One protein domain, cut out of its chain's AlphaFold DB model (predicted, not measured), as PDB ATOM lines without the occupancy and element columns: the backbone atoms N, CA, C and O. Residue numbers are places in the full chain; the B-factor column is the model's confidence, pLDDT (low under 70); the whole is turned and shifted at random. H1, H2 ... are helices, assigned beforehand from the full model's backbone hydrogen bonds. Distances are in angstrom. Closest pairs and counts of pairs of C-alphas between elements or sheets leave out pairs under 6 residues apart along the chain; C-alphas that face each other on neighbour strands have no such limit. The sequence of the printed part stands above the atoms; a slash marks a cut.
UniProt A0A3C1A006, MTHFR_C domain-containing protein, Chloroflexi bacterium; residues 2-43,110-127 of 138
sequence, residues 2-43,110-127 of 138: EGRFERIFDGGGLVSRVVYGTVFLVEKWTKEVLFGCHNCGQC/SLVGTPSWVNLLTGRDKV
ATOM      1  N   GLU A   2     356.679 385.535 841.694       50.44
ATOM      2  CA  GLU A   2     356.674 384.062 841.549       50.44
ATOM      3  C   GLU A   2     358.072 383.429 841.338       50.44
ATOM      4  O   GLU A   2     358.534 382.663 842.179       50.44
ATOM      5  N   GLY A   3     358.826 383.837 840.308       54.19
ATOM      6  CA  GLY A   3     360.076 383.149 839.919       54.19
ATOM      7  C   GLY A   3     361.291 383.289 840.861       54.19
ATOM      8  O   GLY A   3     362.345 382.698 840.613       54.19
ATOM      9  N   ARG A   4     361.216 384.087 841.938       63.25
ATOM     10  CA  ARG A   4     362.289 384.147 842.959       63.25
ATOM     11  C   ARG A   4     362.062 383.132 844.074       63.25
ATOM     12  O   ARG A   4     363.031 382.550 844.546       63.25
ATOM     13  N   PHE A   5     360.810 382.937 844.481       63.62
ATOM     14  CA  PHE A   5     360.464 381.981 845.530       63.62
ATOM     15  C   PHE A   5     360.481 380.551 845.008       63.62
ATOM     16  O   PHE A   5     360.991 379.680 845.707       63.62
ATOM     17  N   GLU A   6     360.053 380.328 843.762       61.62
ATOM     18  CA  GLU A   6     360.179 379.018 843.114       61.62
ATOM     19  C   GLU A   6     361.622 378.515 843.148       61.62
ATOM     20  O   GLU A   6     361.853 377.417 843.617       61.62
ATOM     21  N   ARG A   7     362.621 379.351 842.833       61.56
ATOM     22  CA  ARG A   7     364.042 378.946 842.883       61.56
ATOM     23  C   ARG A   7     364.573 378.597 844.279       61.56
ATOM     24  O   ARG A   7     365.552 377.865 844.381       61.56
ATOM     25  N   ILE A   8     363.980 379.135 845.349       66.25
ATOM     26  CA  ILE A   8     364.377 378.832 846.739       66.25
ATOM     27  C   ILE A   8     363.749 377.513 847.199       66.25
ATOM     28  O   ILE A   8     364.372 376.769 847.955       66.25
ATOM     29  N   PHE A   9     362.529 377.236 846.739       66.25
ATOM     30  CA  PHE A   9     361.745 376.063 847.120       66.25
ATOM     31  C   PHE A   9     361.723 374.963 846.047       66.25
ATOM     32  O   PHE A   9     361.081 373.933 846.250       66.25
ATOM     33  N   ASP A  10     362.448 375.141 844.939       61.78
ATOM     34  CA  ASP A  10     362.584 374.152 843.875       61.78
ATOM     35  C   ASP A  10     363.345 372.949 844.436       61.78
ATOM     36  O   ASP A  10     364.475 373.059 844.925       61.78
ATOM     37  N   GLY A  11     362.681 371.798 844.460       58.91
ATOM     38  CA  GLY A  11     363.012 370.639 845.298       58.91
ATOM     39  C   GLY A  11     364.286 369.866 844.932       58.91
ATOM     40  O   GLY A  11     364.451 368.736 845.389       58.91
ATOM     41  N   GLY A  12     365.178 370.430 844.115       63.53
ATOM     42  CA  GLY A  12     366.366 369.738 843.605       63.53
ATOM     43  C   GLY A  12     367.600 369.804 844.514       63.53
ATOM     44  O   GLY A  12     368.393 368.867 844.541       63.53
ATOM     45  N   GLY A  13     367.776 370.888 845.279       76.31
ATOM     46  CA  GLY A  13     369.005 371.152 846.044       76.31
ATOM     47  C   GLY A  13     368.915 370.840 847.543       76.31
ATOM     48  O   GLY A  13     367.861 370.985 848.161       76.31
ATOM     49  N   LEU A  14     370.047 370.488 848.169       79.88
ATOM     50  CA  LEU A  14     370.153 370.276 849.624       79.88
ATOM     51  C   LEU A  14     369.676 371.502 850.427       79.88
ATOM     52  O   LEU A  14     368.950 371.353 851.406       79.88
ATOM     53  N   VAL A  15     370.026 372.711 849.974       80.56
ATOM     54  CA  VAL A  15     369.612 373.977 850.604       80.56
ATOM     55  C   VAL A  15     368.090 374.130 850.596       80.56
ATOM     56  O   VAL A  15     367.504 374.436 851.630       80.56
ATOM     57  N   SER A  16     367.443 373.843 849.465       80.81
ATOM     58  CA  SER A  16     365.980 373.890 849.329       80.81
ATOM     59  C   SER A  16     365.300 372.924 850.305       80.81
ATOM     60  O   SER A  16     364.399 373.318 851.043       80.81
ATOM     61  N   ARG A  17     365.806 371.686 850.423       83.00
ATOM     62  CA  ARG A  17     365.278 370.682 851.369       83.00
ATOM     63  C   ARG A  17     365.402 371.125 852.828       83.00
ATOM     64  O   ARG A  17     364.456 370.955 853.595       83.00
ATOM     65  N   VAL A  18     366.542 371.704 853.208       87.44
ATOM     66  CA  VAL A  18     366.781 372.202 854.574       87.44
ATOM     67  C   VAL A  18     365.873 373.388 854.893       87.44
ATOM     68  O   VAL A  18     365.229 373.404 855.945       87.44
ATOM     69  N   VAL A  19     365.775 374.359 853.982       87.12
ATOM     70  CA  VAL A  19     364.909 375.534 854.150       87.12
ATOM     71  C   VAL A  19     363.447 375.101 854.251       87.12
ATOM     72  O   VAL A  19     362.764 375.480 855.200       87.12
ATOM     73  N   TYR A  20     362.985 374.250 853.336       88.56
ATOM     74  CA  TYR A  20     361.624 373.719 853.334       88.56
ATOM     75  C   TYR A  20     361.285 372.985 854.639       88.56
ATOM     76  O   TYR A  20     360.256 373.262 855.257       88.56
ATOM     77  N   GLY A  21     362.166 372.084 855.092       89.19
ATOM     78  CA  GLY A  21     361.980 371.343 856.340       89.19
ATOM     79  C   GLY A  21     361.932 372.258 857.565       89.19
ATOM     80  O   GLY A  21     361.060 372.105 858.417       89.19
ATOM     81  N   THR A  22     362.809 373.262 857.620       91.94
ATOM     82  CA  THR A  22     362.851 374.230 858.726       91.94
ATOM     83  C   THR A  22     361.579 375.075 858.772       91.94
ATOM     84  O   THR A  22     360.964 375.200 859.831       91.94
ATOM     85  N   VAL A  23     361.139 375.602 857.623       93.00
ATOM     86  CA  VAL A  23     359.879 376.353 857.514       93.00
ATOM     87  C   VAL A  23     358.709 375.495 857.984       93.00
ATOM     88  O   VAL A  23     357.911 375.958 858.795       93.00
ATOM     89  N   PHE A  24     358.629 374.238 857.540       93.31
ATOM     90  CA  PHE A  24     357.562 373.333 857.956       93.31
ATOM     91  C   PHE A  24     357.554 373.071 859.463       93.31
ATOM     92  O   PHE A  24     356.492 373.136 860.075       93.31
ATOM     93  N   LEU A  25     358.712 372.822 860.081       94.50
ATOM     94  CA  LEU A  25     358.802 372.563 861.521       94.50
ATOM     95  C   LEU A  25     358.349 373.767 862.352       94.50
ATOM     96  O   LEU A  25     357.518 373.617 863.251       94.50
ATOM     97  N   VAL A  26     358.854 374.959 862.025       95.75
ATOM     98  CA  VAL A  26     358.489 376.200 862.722       95.75
ATOM     99  C   VAL A  26     357.008 376.512 862.521       95.75
ATOM    100  O   VAL A  26     356.303 376.834 863.482       95.75
ATOM    101  N   GLU A  27     356.517 376.390 861.287       95.06
ATOM    102  CA  GLU A  27     355.119 376.625 860.949       95.06
ATOM    103  C   GLU A  27     354.192 375.666 861.703       95.06
ATOM    104  O   GLU A  27     353.234 376.115 862.339       95.06
ATOM    105  N   LYS A  28     354.487 374.362 861.647       95.00
ATOM    106  CA  LYS A  28     353.712 373.305 862.298       95.00
ATOM    107  C   LYS A  28     353.612 373.565 863.791       95.00
ATOM    108  O   LYS A  28     352.504 373.697 864.303       95.00
ATOM    109  N   TRP A  29     354.753 373.706 864.467       96.25
ATOM    110  CA  TRP A  29     354.792 373.912 865.913       96.25
ATOM    111  C   TRP A  29     354.006 375.162 866.317       96.25
ATOM    112  O   TRP A  29     353.102 375.096 867.149       96.25
ATOM    113  N   THR A  30     354.267 376.289 865.649       95.94
ATOM    114  CA  THR A  30     353.602 377.562 865.954       95.94
ATOM    115  C   THR A  30     352.088 377.467 865.752       95.94
ATOM    116  O   THR A  30     351.311 377.896 866.605       95.94
ATOM    117  N   LYS A  31     351.629 376.897 864.629       95.75
ATOM    118  CA  LYS A  31     350.197 376.853 864.296       95.75
ATOM    119  C   LYS A  31     349.436 375.780 865.080       95.75
ATOM    120  O   LYS A  31     348.258 375.987 865.378       95.75
ATOM    121  N   GLU A  32     350.061 374.653 865.413       95.44
ATOM    122  CA  GLU A  32     349.475 373.626 866.286       95.44
ATOM    123  C   GLU A  32     349.256 374.173 867.693       95.44
ATOM    124  O   GLU A  32     348.129 374.133 868.185       95.44
ATOM    125  N   VAL A  33     350.291 374.768 868.293       95.94
ATOM    126  CA  VAL A  33     350.229 375.298 869.662       95.94
ATOM    127  C   VAL A  33     349.245 376.462 869.773       95.94
ATOM    128  O   VAL A  33     348.415 376.481 870.679       95.94
ATOM    129  N   LEU A  34     349.294 377.428 868.850       95.56
ATOM    130  CA  LEU A  34     348.482 378.645 868.969       95.56
ATOM    131  C   LEU A  34     347.033 378.467 868.498       95.56
ATOM    132  O   LEU A  34     346.129 379.098 869.046       95.56
ATOM    133  N   PHE A  35     346.793 377.643 867.472       95.44
ATOM    134  CA  PHE A  35     345.495 377.604 866.781       95.44
ATOM    135  C   PHE A  35     344.881 376.205 866.663       95.44
ATOM    136  O   PHE A  35     343.780 376.071 866.112       95.44
ATOM    137  N   GLY A  36     345.561 375.163 867.157       93.38
ATOM    138  CA  GLY A  36     345.147 373.773 866.964       93.38
ATOM    139  C   GLY A  36     345.099 373.405 865.482       93.38
ATOM    140  O   GLY A  36     344.095 372.877 865.006       93.38
ATOM    141  N   CYS A  37     346.118 373.803 864.717       94.94
ATOM    142  CA  CYS A  37     346.222 373.492 863.295       94.94
ATOM    143  C   CYS A  37     346.327 371.978 863.045       94.94
ATOM    144  O   CYS A  37     346.969 371.271 863.804       94.94
ATOM    145  N   HIS A  38     345.747 371.496 861.942       94.56
ATOM    146  CA  HIS A  38     345.864 370.099 861.487       94.56
ATOM    147  C   HIS A  38     346.655 369.970 860.165       94.56
ATOM    148  O   HIS A  38     346.456 369.028 859.408       94.56
ATOM    149  N   ASN A  39     347.517 370.945 859.853       94.12
ATOM    150  CA  ASN A  39     348.479 370.925 858.733       94.12
ATOM    151  C   ASN A  39     347.912 370.507 857.361       94.12
ATOM    152  O   ASN A  39     348.522 369.729 856.633       94.12
ATOM    153  N   CYS A  40     346.763 371.061 856.966       93.56
ATOM    154  CA  CYS A  40     346.138 370.757 855.670       93.56
ATOM    155  C   CYS A  40     346.827 371.378 854.437       93.56
ATOM    156  O   CYS A  40     346.235 371.381 853.365       93.56
ATOM    157  N   GLY A  41     348.007 371.987 854.579       92.94
ATOM    158  CA  GLY A  41     348.770 372.549 853.458       92.94
ATOM    159  C   GLY A  41     348.227 373.834 852.823       92.94
ATOM    160  O   GLY A  41     348.988 374.524 852.157       92.94
ATOM    161  N   GLN A  42     346.963 374.211 853.048       92.50
ATOM    162  CA  GLN A  42     346.379 375.459 852.526       92.50
ATOM    163  C   GLN A  42     345.657 376.182 853.671       92.50
ATOM    164  O   GLN A  42     344.585 375.783 854.133       92.50
ATOM    165  N   CYS A  43     346.316 377.194 854.233       93.62
ATOM    166  CA  CYS A  43     345.922 377.790 855.506       93.62
ATOM    167  C   CYS A  43     344.841 378.865 855.335       93.62
ATOM    168  O   CYS A  43     345.012 379.796 854.559       93.62
ATOM    169  N   SER A 110     346.888 366.188 848.450       89.44
ATOM    170  CA  SER A 110     348.305 366.093 848.071       89.44
ATOM    171  C   SER A 110     349.198 367.094 848.818       89.44
ATOM    172  O   SER A 110     350.411 366.899 848.910       89.44
ATOM    173  N   LEU A 111     348.608 368.154 849.386       90.69
ATOM    174  CA  LEU A 111     349.311 369.190 850.145       90.69
ATOM    175  C   LEU A 111     349.263 368.956 851.660       90.69
ATOM    176  O   LEU A 111     349.890 369.696 852.422       90.69
ATOM    177  N   VAL A 112     348.545 367.946 852.148       92.50
ATOM    178  CA  VAL A 112     348.490 367.663 853.588       92.50
ATOM    179  C   VAL A 112     349.887 367.297 854.099       92.50
ATOM    180  O   VAL A 112     350.608 366.516 853.489       92.50
ATOM    181  N   GLY A 113     350.293 367.894 855.223       91.44
ATOM    182  CA  GLY A 113     351.634 367.702 855.784       91.44
ATOM    183  C   GLY A 113     352.740 368.509 855.091       91.44
ATOM    184  O   GLY A 113     353.914 368.261 855.347       91.44
ATOM    185  N   THR A 114     352.388 369.484 854.249       92.06
ATOM    186  CA  THR A 114     353.338 370.426 853.632       92.06
ATOM    187  C   THR A 114     353.195 371.840 854.233       92.06
ATOM    188  O   THR A 114     352.133 372.168 854.777       92.06
ATOM    189  N   PRO A 115     354.244 372.687 854.200       92.88
ATOM    190  CA  PRO A 115     354.201 374.040 854.744       92.88
ATOM    191  C   PRO A 115     353.280 374.931 853.911       92.88
ATOM    192  O   PRO A 115     353.519 375.181 852.728       92.88
ATOM    193  N   SER A 116     352.232 375.455 854.545       92.94
ATOM    194  CA  SER A 116     351.230 376.255 853.842       92.94
ATOM    195  C   SER A 116     351.759 377.604 853.371       92.94
ATOM    196  O   SER A 116     351.248 378.135 852.391       92.94
ATOM    197  N   TRP A 117     352.792 378.158 854.016       92.31
ATOM    198  CA  TRP A 117     353.431 379.376 853.514       92.31
ATOM    199  C   TRP A 117     354.187 379.149 852.215       92.31
ATOM    200  O   TRP A 117     354.107 379.987 851.323       92.31
ATOM    201  N   VAL A 118     354.874 378.014 852.080       91.00
ATOM    202  CA  VAL A 118     355.537 377.675 850.817       91.00
ATOM    203  C   VAL A 118     354.485 377.492 849.733       91.00
ATOM    204  O   VAL A 118     354.597 378.116 848.687       91.00
ATOM    205  N   ASN A 119     353.416 376.742 850.013       91.06
ATOM    206  CA  ASN A 119     352.352 376.520 849.034       91.06
ATOM    207  C   ASN A 119     351.656 377.811 848.594       91.06
ATOM    208  O   ASN A 119     351.343 377.940 847.414       91.06
ATOM    209  N   LEU A 120     351.448 378.757 849.514       89.38
ATOM    210  CA  LEU A 120     350.913 380.084 849.203       89.38
ATOM    211  C   LEU A 120     351.865 380.871 848.293       89.38
ATOM    212  O   LEU A 120     351.439 381.449 847.295       89.38
ATOM    213  N   LEU A 121     353.159 380.887 848.623       89.00
ATOM    214  CA  LEU A 121     354.170 381.629 847.864       89.00
ATOM    215  C   LEU A 121     354.435 381.033 846.478       89.00
ATOM    216  O   LEU A 121     354.766 381.776 845.560       89.00
ATOM    217  N   THR A 122     354.287 379.717 846.321       85.75
ATOM    218  CA  THR A 122     354.417 379.018 845.034       85.75
ATOM    219  C   THR A 122     353.075 378.855 844.311       85.75
ATOM    220  O   THR A 122     353.006 378.159 843.306       85.75
ATOM    221  N   GLY A 123     351.978 379.397 844.853       85.62
ATOM    222  CA  GLY A 123     350.634 379.303 844.272       85.62
ATOM    223  C   GLY A 123     350.027 377.894 844.204       85.62
ATOM    224  O   GLY A 123     348.990 377.713 843.566       85.62
ATOM    225  N   ARG A 124     350.631 376.900 844.868       84.50
ATOM    226  CA  ARG A 124     350.127 375.515 844.930       84.50
ATOM    227  C   ARG A 124     348.810 375.429 845.694       84.50
ATOM    228  O   ARG A 124     348.029 374.517 845.469       84.50
ATOM    229  N   ASP A 125     348.551 376.379 846.587       84.62
ATOM    230  CA  ASP A 125     347.362 376.398 847.432       84.62
ATOM    231  C   ASP A 125     346.075 376.842 846.719       84.62
ATOM    232  O   ASP A 125     344.986 376.596 847.240       84.62
ATOM    233  N   LYS A 126     346.186 377.453 845.533       75.06
ATOM    234  CA  LYS A 126     345.061 378.005 844.761       75.06
ATOM    235  C   LYS A 126     344.207 376.941 844.070       75.06
ATOM    236  O   LYS A 126     343.096 377.245 843.644       75.06
ATOM    237  N   VAL A 127     344.707 375.713 843.942       60.69
ATOM    238  CA  VAL A 127     344.091 374.673 843.117       60.69
ATOM    239  C   VAL A 127     343.429 373.630 844.015       60.69
ATOM    240  O   VAL A 127     344.090 372.926 844.767       60.69
TER     241      VAL A 127
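Overview. This is residues 2 to 43 and 110 to 127 of the 138 residues of the protein "MTHFR_C domain-containing protein" of Chloroflexi bacterium (UniProt A0A3C1A006). One long helix, H2, makes the length of the domain, and the short H1 is set at its first end so that the two meet in an L-shaped corner. A third short helix, H3, lies in the angle of that L, and the stretch from residue 36 to residue 43 folds back from the far end of H2 on the same side as H3. The printed part has 60 residues with three named helices, in the order H1, H2, H3 along the chain, and no named strand; the class is all helix, with 36 of the 60 residues in the helices. The whole is compact, with a radius of gyration of the C-alphas of 11.5 A and spans of 31 by 25 by 18 A.

Along the chain. H2, residues 14 to 35, is the longest helix, 30.9 A from first to last C-alpha. It begins at C-alpha 14, (370.153, 370.276, 849.624), and ends at C-alpha 35, (345.495, 377.604, 866.781). H1, residues 2 to 9, is 11.0 A long and begins at C-alpha 2, (356.674, 384.062, 841.549). H3, residues 116 to 121, is 8.6 A long and ends at C-alpha 121, (354.170, 381.629, 847.864).

Arrangement. H2 touches H1 with residues 16 to 20 alone. The closest C-alphas of the two are those of Phe 9 and Ser 16, 5.2 A apart. Their lines stand about perpendicular, at 85 degrees. H2 and H3 are close but not clearly touching, with the C-alphas of Tyr 20 and Val 118 the closest at 7.7 A; they run opposite ways at a steep tilt of 56 degrees. H1 and H3 only just touch, with 3 pairs of C-alphas within 8 A, the closest being those of Phe 5 and Leu 121 at 6.7 A. These two run opposite ways at a steep tilt of 41 degrees. In H2 and H3 every O i to N i+4 pair is within hydrogen-bond range; in H1 it is 2 of 4, and 3 of its 5 O i to N i+3 pairs are within range.

Size, cuts and confidence. The two C-alphas farthest apart are those of Gly 3 and Val 33, 32.3 A. Residues 44 to 109 are cut out and not printed, and C-alphas 43 and 110 are 14.1 A apart across the cut. The link from H1 to H2 is tight, with 4 residues; the link from H2 to H3 is the link across the cut. The mean pLDDT of the printed part of this predicted model is 84.6, and it is under 70 at residues 2 to 12 and at residue 127.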